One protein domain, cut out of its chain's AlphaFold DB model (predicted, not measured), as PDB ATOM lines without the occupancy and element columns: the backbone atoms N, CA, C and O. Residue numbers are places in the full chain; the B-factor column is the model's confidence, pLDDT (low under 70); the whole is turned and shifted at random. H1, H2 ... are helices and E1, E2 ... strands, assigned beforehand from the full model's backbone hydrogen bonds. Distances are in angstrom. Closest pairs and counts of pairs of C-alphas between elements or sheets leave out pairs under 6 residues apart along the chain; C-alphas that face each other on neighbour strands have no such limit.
ATOM      1  N   THR A 362      -3.250  36.639  45.447       96.88
ATOM      2  CA  THR A 362      -2.756  37.978  45.136       96.88
ATOM      3  C   THR A 362      -2.548  38.117  43.641       96.88
ATOM      4  O   THR A 362      -1.851  37.296  43.040       96.88
ATOM      5  N   LEU A 363      -3.122  39.167  43.070       95.19
ATOM      6  CA  LEU A 363      -3.031  39.496  41.658       95.19
ATOM      7  C   LEU A 363      -2.724  40.983  41.517       95.19
ATOM      8  O   LEU A 363      -3.451  41.805  42.074       95.19
ATOM      9  N   SER A 364      -1.666  41.325  40.785       92.44
ATOM     10  CA  SER A 364      -1.475  42.689  40.306       92.44
ATOM     11  C   SER A 364      -1.331  42.758  38.798       92.44
ATOM     12  O   SER A 364      -0.604  41.958  38.206       92.44
ATOM     13  N   PHE A 365      -2.024  43.729  38.211       88.56
ATOM     14  CA  PHE A 365      -1.902  44.084  36.805       88.56
ATOM     15  C   PHE A 365      -1.029  45.320  36.637       88.56
ATOM     16  O   PHE A 365      -0.991  46.177  37.524       88.56
ATOM     17  N   TYR A 366      -0.350  45.395  35.500       79.94
ATOM     18  CA  TYR A 366       0.381  46.571  35.056       79.94
ATOM     19  C   TYR A 366      -0.064  46.910  33.631       79.94
ATOM     20  O   TYR A 366       0.026  46.056  32.756       79.94
ATOM     21  N   GLU A 367      -0.519  48.140  33.404       68.25
ATOM     22  CA  GLU A 367      -0.985  48.638  32.106       68.25
ATOM     23  C   GLU A 367      -0.409  50.044  31.866       68.25
ATOM     24  O   GLU A 367      -1.035  51.056  32.168       68.25
ATOM     25  N   PHE A 368       0.819  50.125  31.356       62.03
ATOM     26  CA  PHE A 368       1.375  51.377  30.838       62.03
ATOM     27  C   PHE A 368       1.918  51.103  29.443       62.03
ATOM     28  O   PHE A 368       2.741  50.197  29.278       62.03
ATOM     29  N   LYS A 369       1.494  51.896  28.458       54.88
ATOM     30  CA  LYS A 369       2.155  51.923  27.155       54.88
ATOM     31  C   LYS A 369       3.409  52.775  27.290       54.88
ATOM     32  O   LYS A 369       3.327  53.903  27.769       54.88
ATOM     33  N   TYR A 370       4.559  52.219  26.922       50.78
ATOM     34  CA  TYR A 370       5.731  53.042  26.667       50.78
ATOM     35  C   TYR A 370       5.472  53.795  25.367       50.78
ATOM     36  O   TYR A 370       5.212  53.170  24.340       50.78
ATOM     37  N   GLY A 386      -7.619  49.660  28.450       74.06
ATOM     38  CA  GLY A 386      -7.889  48.234  28.634       74.06
ATOM     39  C   GLY A 386      -9.040  48.026  29.621       74.06
ATOM     40  O   GLY A 386      -9.064  48.636  30.688       74.06
ATOM     41  N   GLN A 387     -10.029  47.195  29.282       87.06
ATOM     42  CA  GLN A 387     -11.155  46.906  30.181       87.06
ATOM     43  C   GLN A 387     -10.886  45.650  31.009       87.06
ATOM     44  O   GLN A 387     -10.630  44.579  30.461       87.06
ATOM     45  N   LEU A 388     -11.012  45.772  32.330       88.69
ATOM     46  CA  LEU A 388     -10.864  44.671  33.276       88.69
ATOM     47  C   LEU A 388     -12.227  44.275  33.853       88.69
ATOM     48  O   LEU A 388     -12.803  44.988  34.676       88.69
ATOM     49  N   ASP A 389     -12.725  43.108  33.441       90.44
ATOM     50  CA  ASP A 389     -13.939  42.507  33.996       90.44
ATOM     51  C   ASP A 389     -13.659  41.813  35.335       90.44
ATOM     52  O   ASP A 389     -13.122  40.701  35.392       90.44
ATOM     53  N   LEU A 390     -14.084  42.454  36.425       90.38
ATOM     54  CA  LEU A 390     -13.891  41.955  37.785       90.38
ATOM     55  C   LEU A 390     -14.644  40.642  38.062       90.38
ATOM     56  O   LEU A 390     -14.248  39.887  38.952       90.38
ATOM     57  N   SER A 391     -15.687  40.317  37.288       87.19
ATOM     58  CA  SER A 391     -16.436  39.061  37.445       87.19
ATOM     59  C   SER A 391     -15.667  37.827  36.957       87.19
ATOM     60  O   SER A 391     -16.015  36.698  37.306       87.19
ATOM     61  N   CYS A 392     -14.601  38.033  36.176       88.00
ATOM     62  CA  CYS A 392     -13.726  36.966  35.690       88.00
ATOM     63  C   CYS A 392     -12.599  36.602  36.668       88.00
ATOM     64  O   CYS A 392     -11.869  35.639  36.417       88.00
ATOM     65  N   LEU A 393     -12.462  37.333  37.777       91.62
ATOM     66  CA  LEU A 393     -11.424  37.091  38.769       91.62
ATOM     67  C   LEU A 393     -11.653  35.768  39.527       91.62
ATOM     68  O   LEU A 393     -12.798  35.420  39.834       91.62
ATOM     69  N   PRO A 394     -10.584  35.028  39.882       90.25
ATOM     70  CA  PRO A 394     -10.712  33.800  40.658       90.25
ATOM     71  C   PRO A 394     -11.370  34.038  42.029       90.25
ATOM     72  O   PRO A 394     -11.018  34.993  42.722       90.25
ATOM     73  N   PRO A 395     -12.256  33.142  42.501       85.94
ATOM     74  CA  PRO A 395     -12.954  33.313  43.780       85.94
ATOM     75  C   PRO A 395     -12.034  33.203  45.007       85.94
ATOM     76  O   PRO A 395     -12.413  33.600  46.106       85.94
ATOM     77  N   SER A 396     -10.828  32.653  44.844       91.00
ATOM     78  CA  SER A 396      -9.799  32.589  45.887       91.00
ATOM     79  C   SER A 396      -9.074  33.919  46.107       91.00
ATOM     80  O   SER A 396      -8.288  34.028  47.053       91.00
ATOM     81  N   LEU A 397      -9.299  34.910  45.236       94.50
ATOM     82  CA  LEU A 397      -8.570  36.166  45.251       94.50
ATOM     83  C   LEU A 397      -8.942  36.996  46.483       94.50
ATOM     84  O   LEU A 397     -10.115  37.240  46.770       94.50
ATOM     85  N   THR A 398      -7.910  37.435  47.198       95.50
ATOM     86  CA  THR A 398      -8.020  38.256  48.412       95.50
ATOM     87  C   THR A 398      -7.352  39.615  48.261       95.50
ATOM     88  O   THR A 398      -7.700  40.541  48.990       95.50
ATOM     89  N   SER A 399      -6.409  39.746  47.327       96.62
ATOM     90  CA  SER A 399      -5.668  40.973  47.064       96.62
ATOM     91  C   SER A 399      -5.632  41.249  45.567       96.62
ATOM     92  O   SER A 399      -5.146  40.415  44.801       96.62
ATOM     93  N   LEU A 400      -6.149  42.412  45.178       94.69
ATOM     94  CA  LEU A 400      -6.113  42.920  43.813       94.69
ATOM     95  C   LEU A 400      -5.454  44.297  43.808       94.69
ATOM     96  O   LEU A 400      -5.871  45.189  44.546       94.69
ATOM     97  N   THR A 401      -4.467  44.461  42.944       92.12
ATOM     98  CA  THR A 401      -3.876  45.758  42.629       92.12
ATOM     99  C   THR A 401      -3.919  45.946  41.125       92.12
ATOM    100  O   THR A 401      -3.591  45.027  40.377       92.12
ATOM    101  N   VAL A 402      -4.323  47.113  40.659       87.31
ATOM    102  CA  VAL A 402      -4.318  47.412  39.230       87.31
ATOM    103  C   VAL A 402      -3.539  48.707  39.081       87.31
ATOM    104  O   VAL A 402      -3.924  49.711  39.659       87.31
ATOM    105  N   PHE A 403      -2.398  48.650  38.395       76.62
ATOM    106  CA  PHE A 403      -1.585  49.823  38.103       76.62
ATOM    107  C   PHE A 403      -1.757  50.187  36.632       76.62
ATOM    108  O   PHE A 403      -1.494  49.345  35.773       76.62
ATOM    109  N   GLY A 404      -2.152  51.428  36.351       73.75
ATOM    110  CA  GLY A 404      -2.264  51.954  34.989       73.75
ATOM    111  C   GLY A 404      -3.687  52.295  34.547       73.75
ATOM    112  O   GLY A 404      -4.646  52.114  35.304       73.75
ATOM    113  N   ASP A 405      -3.817  52.767  33.307       73.75
ATOM    114  CA  ASP A 405      -5.059  53.292  32.717       73.75
ATOM    115  C   ASP A 405      -6.008  52.161  32.275       73.75
ATOM    116  O   ASP A 405      -6.407  52.054  31.115       73.75
ATOM    117  N   ALA A 406      -6.358  51.269  33.200       83.31
ATOM    118  CA  ALA A 406      -7.348  50.224  32.987       83.31
ATOM    119  C   ALA A 406      -8.717  50.662  33.523       83.31
ATOM    120  O   ALA A 406      -8.824  51.179  34.638       83.31
ATOM    121  N   LYS A 407      -9.784  50.392  32.763       87.94
ATOM    122  CA  LYS A 407     -11.165  50.621  33.193       87.94
ATOM    123  C   LYS A 407     -11.755  49.375  33.822       87.94
ATOM    124  O   LYS A 407     -11.960  48.358  33.159       87.94
ATOM    125  N   LEU A 408     -12.090  49.480  35.099       89.44
ATOM    126  CA  LEU A 408     -12.736  48.413  35.845       89.44
ATOM    127  C   LEU A 408     -14.224  48.361  35.507       89.44
ATOM    128  O   LEU A 408     -14.933  49.366  35.605       89.44
ATOM    129  N   ILE A 409     -14.702  47.176  35.130       89.62
ATOM    130  CA  ILE A 409     -16.115  46.912  34.855       89.62
ATOM    131  C   ILE A 409     -16.615  45.723  35.679       89.62
ATOM    132  O   ILE A 409     -15.852  44.832  36.059       89.62
ATOM    133  N   ASN A 410     -17.928  45.701  35.915       90.81
ATOM    134  CA  ASN A 410     -18.634  44.709  36.730       90.81
ATOM    135  C   ASN A 410     -18.233  44.701  38.216       90.81
ATOM    136  O   ASN A 410     -17.538  45.582  38.714       90.81
ATOM    137  N   VAL A 411     -18.795  43.742  38.955       91.25
ATOM    138  CA  VAL A 411     -18.780  43.708  40.420       91.25
ATOM    139  C   VAL A 411     -17.530  42.998  40.930       91.25
ATOM    140  O   VAL A 411     -17.182  41.920  40.447       91.25
ATOM    141  N   LEU A 412     -16.894  43.579  41.946       91.38
ATOM    142  CA  LEU A 412     -15.749  42.983  42.625       91.38
ATOM    143  C   LEU A 412     -16.161  41.713  43.403       91.38
ATOM    144  O   LEU A 412     -17.188  41.711  44.081       91.38
ATOM    145  N   PRO A 413     -15.360  40.635  43.401       90.19
ATOM    146  CA  PRO A 413     -15.606  39.496  44.281       90.19
ATOM    147  C   PRO A 413     -15.568  39.895  45.765       90.19
ATOM    148  O   PRO A 413     -14.640  40.567  46.222       90.19
ATOM    149  N   THR A 414     -16.535  39.414  46.551       89.88
ATOM    150  CA  THR A 414     -16.669  39.714  47.994       89.88
ATOM    151  C   THR A 414     -15.591  39.050  48.867       89.88
ATOM    152  O   THR A 414     -15.439  39.371  50.050       89.88
ATOM    153  N   SER A 415     -14.804  38.137  48.290       90.50
ATOM    154  CA  SER A 415     -13.597  37.562  48.894       90.50
ATOM    155  C   SER A 415     -12.453  38.573  49.019       90.50
ATOM    156  O   SER A 415     -11.573  38.384  49.860       90.50
ATOM    157  N   THR A 416     -12.467  39.651  48.227       92.69
ATOM    158  CA  THR A 416     -11.411  40.669  48.222       92.69
ATOM    159  C   THR A 416     -11.326  41.357  49.586       92.69
ATOM    160  O   THR A 416     -12.334  41.779  50.155       92.69
ATOM    161  N   ARG A 417     -10.110  41.435  50.131       95.06
ATOM    162  CA  ARG A 417      -9.773  42.076  51.412       95.06
ATOM    163  C   ARG A 417      -8.825  43.257  51.229       95.06
ATOM    164  O   ARG A 417      -8.925  44.225  51.974       95.06
ATOM    165  N   TYR A 418      -7.941  43.174  50.240       96.62
ATOM    166  CA  TYR A 418      -6.973  44.206  49.890       96.62
ATOM    167  C   TYR A 418      -7.247  44.664  48.467       96.62
ATOM    168  O   TYR A 418      -7.205  43.851  47.541       96.62
ATOM    169  N   LEU A 419      -7.531  45.948  48.296       94.50
ATOM    170  CA  LEU A 419      -7.799  46.524  46.991       94.50
ATOM    171  C   LEU A 419      -6.990  47.801  46.813       94.50
ATOM    172  O   LEU A 419      -7.091  48.714  47.627       94.50
ATOM    173  N   ASP A 420      -6.210  47.858  45.747       92.69
ATOM    174  CA  ASP A 420      -5.499  49.059  45.334       92.69
ATOM    175  C   ASP A 420      -5.939  49.428  43.918       92.69
ATOM    176  O   ASP A 420      -5.733  48.662  42.971       92.69
ATOM    177  N   LEU A 421      -6.638  50.559  43.827       87.50
ATOM    178  CA  LEU A 421      -7.229  51.102  42.606       87.50
ATOM    179  C   LEU A 421      -6.472  52.325  42.083       87.50
ATOM    180  O   LEU A 421      -6.999  53.055  41.241       87.50
ATOM    181  N   ASP A 422      -5.294  52.618  42.628       80.00
ATOM    182  CA  ASP A 422      -4.547  53.799  42.233       80.00
ATOM    183  C   ASP A 422      -4.118  53.736  40.757       80.00
ATOM    184  O   ASP A 422      -3.633  52.720  40.266       80.00
ATOM    185  N   GLY A 423      -4.340  54.829  40.025       76.44
ATOM    186  CA  GLY A 423      -4.120  54.904  38.576       76.44
ATOM    187  C   GLY A 423      -5.271  54.394  37.692       76.44
ATOM    188  O   GLY A 423      -5.362  54.815  36.545       76.44
ATOM    189  N   CYS A 424      -6.225  53.601  38.196       81.12
ATOM    190  CA  CYS A 424      -7.271  52.992  37.353       81.12
ATOM    191  C   CYS A 424      -8.545  53.818  37.196       81.12
ATOM    192  O   CYS A 424      -8.938  54.579  38.085       81.12
ATOM    193  N   GLU A 425      -9.240  53.636  36.075       84.62
ATOM    194  CA  GLU A 425     -10.581  54.177  35.873       84.62
ATOM    195  C   GLU A 425     -11.623  53.248  36.499       84.62
ATOM    196  O   GLU A 425     -11.719  52.064  36.173       84.62
ATOM    197  N   TYR A 426     -12.452  53.778  37.390       86.81
ATOM    198  CA  TYR A 426     -13.515  53.010  38.026       86.81
ATOM    199  C   TYR A 426     -14.694  53.906  38.390       86.81
ATOM    200  O   TYR A 426     -14.533  55.086  38.690       86.81
ATOM    201  N   ASP A 427     -15.890  53.318  38.430       86.81
ATOM    202  CA  ASP A 427     -17.022  53.889  39.160       86.81
ATOM    203  C   ASP A 427     -17.240  53.075  40.436       86.81
ATOM    204  O   ASP A 427     -17.619  51.901  40.385       86.81
ATOM    205  N   ILE A 428     -17.036  53.720  41.587       86.00
ATOM    206  CA  ILE A 428     -17.175  53.117  42.917       86.00
ATOM    207  C   ILE A 428     -18.543  52.440  43.120       86.00
ATOM    208  O   ILE A 428     -18.633  51.424  43.805       86.00
ATOM    209  N   ASN A 429     -19.615  52.965  42.513       85.50
ATOM    210  CA  ASN A 429     -20.960  52.393  42.629       85.50
ATOM    211  C   ASN A 429     -21.139  51.140  41.771       85.50
ATOM    212  O   ASN A 429     -21.910  50.251  42.131       85.50
ATOM    213  N   SER A 430     -20.430  51.073  40.644       86.56
ATOM    214  CA  SER A 430     -20.479  49.932  39.733       86.56
ATOM    215  C   SER A 430     -19.727  48.723  40.296       86.56
ATOM    216  O   SER A 430     -20.253  47.608  40.275       86.56
ATOM    217  N   ILE A 431     -18.543  48.954  40.876       90.56
ATOM    218  CA  ILE A 431     -17.686  47.882  41.397       90.56
ATOM    219  C   ILE A 431     -18.182  47.362  42.754       90.56
ATOM    220  O   ILE A 431     -18.042  46.173  43.043       90.56
ATOM    221  N   PHE A 432     -18.831  48.218  43.557       89.56
ATOM    222  CA  PHE A 432     -19.419  47.868  44.852       89.56
ATOM    223  C   PHE A 432     -20.948  47.983  44.834       89.56
ATOM    224  O   PHE A 432     -21.521  48.980  45.277       89.56
ATOM    225  N   LYS A 433     -21.621  46.922  44.371       85.25
ATOM    226  CA  LYS A 433     -23.090  46.878  44.293       85.25
ATOM    227  C   LYS A 433     -23.766  46.804  45.670       85.25
ATOM    228  O   LYS A 433     -24.422  47.752  46.085       85.25
ATOM    229  N   ASP A 434     -23.600  45.692  46.393       88.25
ATOM    230  CA  ASP A 434     -24.038  45.574  47.792       88.25
ATOM    231  C   ASP A 434     -22.852  45.830  48.725       88.25
ATOM    232  O   ASP A 434     -22.123  44.917  49.115       88.25
ATOM    233  N   ARG A 435     -22.646  47.108  49.054       90.25
ATOM    234  CA  ARG A 435     -21.507  47.585  49.852       90.25
ATOM    235  C   ARG A 435     -21.387  46.893  51.217       90.25
ATOM    236  O   ARG A 435     -20.275  46.744  51.716       90.25
ATOM    237  N   SER A 436     -22.497  46.407  51.777       89.44
ATOM    238  CA  SER A 436     -22.527  45.748  53.090       89.44
ATOM    239  C   SER A 436     -21.822  44.386  53.120       89.44
ATOM    240  O   SER A 436     -21.420  43.921  54.186       89.44
ATOM    241  N   GLN A 437     -21.636  43.756  51.954       90.56
ATOM    242  CA  GLN A 437     -21.001  42.441  51.831       90.56
ATOM    243  C   GLN A 437     -19.469  42.507  51.834       90.56
ATOM    244  O   GLN A 437     -18.810  41.476  51.976       90.56
ATOM    245  N   TYR A 438     -18.893  43.700  51.676       91.44
ATOM    246  CA  TYR A 438     -17.452  43.885  51.572       91.44
ATOM    247  C   TYR A 438     -16.849  44.207  52.936       91.44
ATOM    248  O   TYR A 438     -17.241  45.164  53.604       91.44
ATOM    249  N   GLN A 439     -15.860  43.407  53.327       93.56
ATOM    250  CA  GLN A 439     -15.035  43.621  54.514       93.56
ATOM    251  C   GLN A 439     -13.604  43.863  54.048       93.56
ATOM    252  O   GLN A 439     -12.859  42.913  53.844       93.56
ATOM    253  N   LEU A 440     -13.242  45.120  53.814       95.56
ATOM    254  CA  LEU A 440     -11.926  45.483  53.302       95.56
ATOM    255  C   LEU A 440     -10.968  45.719  54.470       95.56
ATOM    256  O   LEU A 440     -11.177  46.596  55.310       95.56
ATOM    257  N   ASP A 441      -9.891  44.942  54.507       96.75
ATOM    258  CA  ASP A 441      -8.773  45.201  55.407       96.75
ATOM    259  C   ASP A 441      -7.947  46.397  54.905       96.75
ATOM    260  O   ASP A 441      -7.423  47.155  55.720       96.75
ATOM    261  N   TYR A 442      -7.893  46.615  53.584       96.75
ATOM    262  CA  TYR A 442      -7.193  47.732  52.947       96.75
ATOM    263  C   TYR A 442      -7.883  48.184  51.652       96.75
ATOM    264  O   TYR A 442      -8.256  47.347  50.824       96.75
ATOM    265  N   LEU A 443      -8.000  49.500  51.466       94.50
ATOM    266  CA  LEU A 443      -8.452  50.135  50.229       94.50
ATOM    267  C   LEU A 443      -7.565  51.342  49.898       94.50
ATOM    268  O   LEU A 443      -7.562  52.295  50.675       94.50
ATOM    269  N   LYS A 444      -6.891  51.330  48.742       92.50
ATOM    270  CA  LYS A 444      -6.246  52.510  48.145       92.50
ATOM    271  C   LYS A 444      -7.058  53.015  46.956       92.50
ATOM    272  O   LYS A 444      -7.515  52.218  46.137       92.50
ATOM    273  N   LEU A 445      -7.264  54.328  46.884       88.38
ATOM    274  CA  LEU A 445      -8.005  54.976  45.802       88.38
ATOM    275  C   LEU A 445      -7.518  56.402  45.540       88.38
ATOM    276  O   LEU A 445      -6.959  57.046  46.429       88.38
ATOM    277  N   ASN A 446      -7.807  56.912  44.342       80.69
ATOM    278  CA  ASN A 446      -7.654  58.327  44.025       80.69
ATOM    279  C   ASN A 446      -8.942  59.085  44.388       80.69
ATOM    280  O   ASN A 446     -10.052  58.681  44.014       80.69
ATOM    281  N   ILE A 447      -8.799  60.194  45.122       73.56
ATOM    282  CA  ILE A 447      -9.935  60.998  45.589       73.56
ATOM    283  C   ILE A 447     -10.765  61.603  44.446       73.56
ATOM    284  O   ILE A 447     -11.977  61.748  44.600       73.56
ATOM    285  N   SER A 448     -10.161  61.917  43.293       71.06
ATOM    286  CA  SER A 448     -10.880  62.508  42.153       71.06
ATOM    287  C   SER A 448     -11.909  61.558  41.543       71.06
ATOM    288  O   SER A 448     -12.931  62.000  41.020       71.06
ATOM    289  N   ARG A 449     -11.684  60.248  41.680       71.38
ATOM    290  CA  ARG A 449     -12.511  59.181  41.097       71.38
ATOM    291  C   ARG A 449     -13.491  58.561  42.104       71.38
ATOM    292  O   ARG A 449     -14.264  57.670  41.756       71.38
ATOM    293  N   ALA A 450     -13.501  59.018  43.360       69.88
ATOM    294  CA  ALA A 450     -14.353  58.475  44.419       69.88
ATOM    295  C   ALA A 450     -15.485  59.443  44.812       69.88
ATOM    296  O   ALA A 450     -15.268  60.444  45.487       69.88
ATOM    297  N   SER A 451     -16.729  59.108  44.446       69.56
ATOM    298  CA  SER A 451     -17.907  59.938  44.750       69.56
ATOM    299  C   SER A 451     -18.438  59.781  46.185       69.56
ATOM    300  O   SER A 451     -18.874  60.759  46.788       69.56
ATOM    301  N   SER A 452     -18.426  58.566  46.756       81.81
ATOM    302  CA  SER A 452     -18.781  58.300  48.164       81.81
ATOM    303  C   SER A 452     -18.407  56.880  48.599       81.81
ATOM    304  O   SER A 452     -18.738  55.917  47.902       81.81
ATOM    305  N   LEU A 453     -17.841  56.724  49.803       85.81
ATOM    306  CA  LEU A 453     -17.495  55.426  50.412       85.81
ATOM    307  C   LEU A 453     -18.522  54.923  51.439       85.81
ATOM    308  O   LEU A 453     -18.298  53.917  52.113       85.81
ATOM    309  N   ARG A 454     -19.668  55.601  51.578       84.56
ATOM    310  CA  ARG A 454     -20.694  55.236  52.569       84.56
ATOM    311  C   ARG A 454     -21.161  53.787  52.406       84.56
ATOM    312  O   ARG A 454     -21.441  53.344  51.296       84.56
ATOM    313  N   GLY A 455     -21.293  53.073  53.520       85.62
ATOM    314  CA  GLY A 455     -21.783  51.691  53.547       85.62
ATOM    315  C   GLY A 455     -20.727  50.616  53.283       85.62
ATOM    316  O   GLY A 455     -21.067  49.442  53.366       85.62
ATOM    317  N   LEU A 456     -19.472  50.986  52.998       90.81
ATOM    318  CA  LEU A 456     -18.348  50.047  52.978       90.81
ATOM    319  C   LEU A 456     -17.753  49.895  54.382       90.81
ATOM    320  O   LEU A 456     -17.622  50.877  55.114       90.81
ATOM    321  N   ASN A 457     -17.360  48.670  54.731       92.88
ATOM    322  CA  ASN A 457     -16.594  48.386  55.939       92.88
ATOM    323  C   ASN A 457     -15.108  48.265  55.578       92.88
ATOM    324  O   ASN A 457     -14.681  47.257  55.015       92.88
ATOM    325  N   ILE A 458     -14.350  49.318  55.867       95.06
ATOM    326  CA  ILE A 458     -12.923  49.460  55.554       95.06
ATOM    327  C   ILE A 458     -12.155  49.663  56.857       95.06
ATOM    328  O   ILE A 458     -12.505  50.579  57.601       95.06
ATOM    329  N   LYS A 459     -11.107  48.868  57.110       95.25
ATOM    330  CA  LYS A 459     -10.203  49.051  58.262       95.25
ATOM    331  C   LYS A 459      -9.088  50.057  57.980       95.25
ATOM    332  O   LYS A 459      -8.869  50.960  58.788       95.25
ATOM    333  N   HIS A 460      -8.400  49.910  56.847       96.56
ATOM    334  CA  HIS A 460      -7.359  50.827  56.382       96.56
ATOM    335  C   HIS A 460      -7.792  51.493  55.073       96.56
ATOM    336  O   HIS A 460      -7.996  50.807  54.074       96.56
ATOM    337  N   LEU A 461      -7.896  52.821  55.075       93.62
ATOM    338  CA  LEU A 461      -8.159  53.622  53.878       93.62
ATOM    339  C   LEU A 461      -6.918  54.440  53.512       93.62
ATOM    340  O   LEU A 461      -6.456  55.235  54.326       93.62
ATOM    341  N   GLU A 462      -6.410  54.266  52.300       92.69
ATOM    342  CA  GLU A 462      -5.330  55.063  51.726       92.69
ATOM    343  C   GLU A 462      -5.851  55.919  50.575       92.69
ATOM    344  O   GLU A 462      -6.536  55.441  49.671       92.69
ATOM    345  N   ILE A 463      -5.554  57.212  50.639       86.75
ATOM    346  CA  ILE A 463      -6.043  58.203  49.691       86.75
ATOM    347  C   ILE A 463      -4.841  58.793  48.976       86.75
ATOM    348  O   ILE A 463      -4.020  59.482  49.594       86.75
ATOM    349  N   ASP A 464      -4.771  58.533  47.675       80.06
ATOM    350  CA  ASP A 464      -3.851  59.229  46.792       80.06
ATOM    351  C   ASP A 464      -4.490  60.517  46.260       80.06
ATOM    352  O   ASP A 464      -5.683  60.580  45.940       80.06
ATOM    353  N   MET A 465      -3.675  61.563  46.207       68.06
ATOM    354  CA  MET A 465      -4.023  62.892  45.713       68.06
ATOM    355  C   MET A 465      -2.991  63.293  44.660       68.06
ATOM    356  O   MET A 465      -2.300  64.311  44.781       68.06
ATOM    357  N   GLN A 466      -2.843  62.463  43.629       58.12
ATOM    358  CA  GLN A 466      -2.212  62.916  42.398       58.12
ATOM    359  C   GLN A 466      -3.180  63.876  41.693       58.12
ATOM    360  O   GLN A 466      -4.334  63.497  41.464       58.12
ATOM    361  N   PRO A 467      -2.768  65.120  41.384       47.09
ATOM    362  CA  PRO A 467      -3.522  65.920  40.434       47.09
ATOM    363  C   PRO A 467      -3.560  65.151  39.110       47.09
ATOM    364  O   PRO A 467      -2.561  64.537  38.731       47.09
ATOM    365  N   GLU A 468      -4.697  65.182  38.411       44.72
ATOM    366  CA  GLU A 468      -4.673  64.918  36.972       44.72
ATOM    367  C   GLU A 468      -3.548  65.777  36.396       44.72
ATOM    368  O   GLU A 468      -3.452  66.955  36.750       44.72
ATOM    369  N   SER A 487     -14.654  65.742  47.571       60.59
ATOM    370  CA  SER A 487     -15.171  65.819  48.911       60.59
ATOM    371  C   SER A 487     -15.472  64.424  49.392       60.59
ATOM    372  O   SER A 487     -16.459  63.840  48.943       60.59
ATOM    373  N   LEU A 488     -14.634  63.885  50.269       71.38
ATOM    374  CA  LEU A 488     -14.730  62.483  50.637       71.38
ATOM    375  C   LEU A 488     -15.271  62.296  52.053       71.38
ATOM    376  O   LEU A 488     -14.681  62.756  53.031       71.38
ATOM    377  N   ASP A 489     -16.368  61.547  52.150       76.62
ATOM    378  CA  ASP A 489     -16.873  61.034  53.419       76.62
ATOM    379  C   ASP A 489     -16.081  59.777  53.809       76.62
ATOM    380  O   ASP A 489     -16.185  58.735  53.154       76.62
ATOM    381  N   ILE A 490     -15.316  59.867  54.897       83.94
ATOM    382  CA  ILE A 490     -14.558  58.746  55.465       83.94
ATOM    383  C   ILE A 490     -15.511  57.873  56.304       83.94
ATOM    384  O   ILE A 490     -16.148  58.401  57.223       83.94
ATOM    385  N   PRO A 491     -15.632  56.558  56.036       87.75
ATOM    386  CA  PRO A 491     -16.492  55.668  56.817       87.75
ATOM    387  C   PRO A 491     -16.060  55.537  58.286       87.75
ATOM    388  O   PRO A 491     -14.874  55.495  58.595       87.75
ATOM    389  N   LEU A 492     -17.030  55.370  59.193       88.38
ATOM    390  CA  LEU A 492     -16.787  55.182  60.636       88.38
ATOM    391  C   LEU A 492     -16.107  53.846  60.990       88.38
ATOM    392  O   LEU A 492     -15.741  53.632  62.141       88.38
ATOM    393  N   SER A 493     -15.977  52.925  60.035       91.88
ATOM    394  CA  SER A 493     -15.233  51.677  60.228       91.88
ATOM    395  C   SER A 493     -13.717  51.868  60.152       91.88
ATOM    396  O   SER A 493     -12.980  50.979  60.568       91.88
ATOM    397  N   VAL A 494     -13.252  52.986  59.577       92.69
ATOM    398  CA  VAL A 494     -11.830  53.218  59.308       92.69
ATOM    399  C   VAL A 494     -11.090  53.420  60.623       92.69
ATOM    400  O   VAL A 494     -11.400  54.340  61.383       92.69
ATOM    401  N   GLU A 495     -10.096  52.567  60.865       93.31
ATOM    402  CA  GLU A 495      -9.203  52.619  62.026       93.31
ATOM    403  C   GLU A 495      -7.834  53.205  61.663       93.31
ATOM    404  O   GLU A 495      -7.210  53.876  62.491       93.31
TER     405      GLU A 495
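This is residues 362 to 370, 386 to 468 and 487 to 495 of the 641 residues of an uncharacterized protein of Polysphondylium pallidum (strain ATCC 26659 / Pp 5 / PN500) (UniProt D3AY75). The chain is wound in stacked turns, a short solenoid whose one wall is a row of five parallel strands, E1, E3, E5, E6 and E7. E2, E4 and the short helix H1 lie on the return side of the turns, and residues 487 to 495 lie at the E7 end. The printed part has 101 residues, with one named helix and seven named strands in the order E1 E2 E3 E4 E5 H1 E6 E7; E2 and E4 make a second, two-stranded parallel sheet. The class is mostly strand, though only 43 residues are in named elements. The whole is compact, with a radius of gyration of the C-alphas of 12.8 A and spans of 40 by 34 by 20 A.

E1, residues 362 to 367, is an edge strand, parallel to E3, residues 399 to 404, at 7 degrees, with N 365 and O 401 3.0 A apart, within hydrogen-bond range. E2, residues 386 to 389, is parallel to E4, residues 406 to 409, at 30 degrees, with N 407 and O 386 at 2.8 A. E3 and E4 meet only through their tight link. E5, residues 418 to 420, is parallel to E3 at 4 degrees, with N 420 and O 400 at 2.9 A. H1, residues 428 to 431, is not on the larger sheet; its closest C-alpha pair with E4 is Ile 409 and Ile 431, 6.8 A. It is too short for an O i to N i+4 pair, and its one O i to N i+3 pair is not within range. E6, residues 439 to 446, is parallel to E5 at 6 degrees, with N 444 and O 419 at 2.9 A. E5, H1 and E6 form a strand-helix-strand unit, two parallel neighbour strands with a helix between, whose crossover is right-handed. E7, residues 457 to 464, is the other edge strand, parallel to E6 at 18 degrees, with N 462 and O 443 at 2.8 A. The larger sheet is twisted.

E1 begins at C-alpha 362, (-2.756, 37.978, 45.136), and is 16.9 A long; E3 measures 16.7 A. E6, 19.5 A, bends by 69 degrees at residue 442. E7, 19.1 A, bends by 71 degrees at residue 460 and ends at C-alpha 464, (-3.851, 59.229, 46.792).

The farthest C-alphas, of Tyr 370 and Leu 492, are 40.8 A apart. Residues 371 to 385 and 469 to 486 are not printed; the C-alpha gaps are 14.6 A and 15.9 A. Of the links printed whole, none is long. Mean pLDDT of the printed part is 85.0; residues 367 to 370, 450 to 451, 465 to 468 and 487 are under 70.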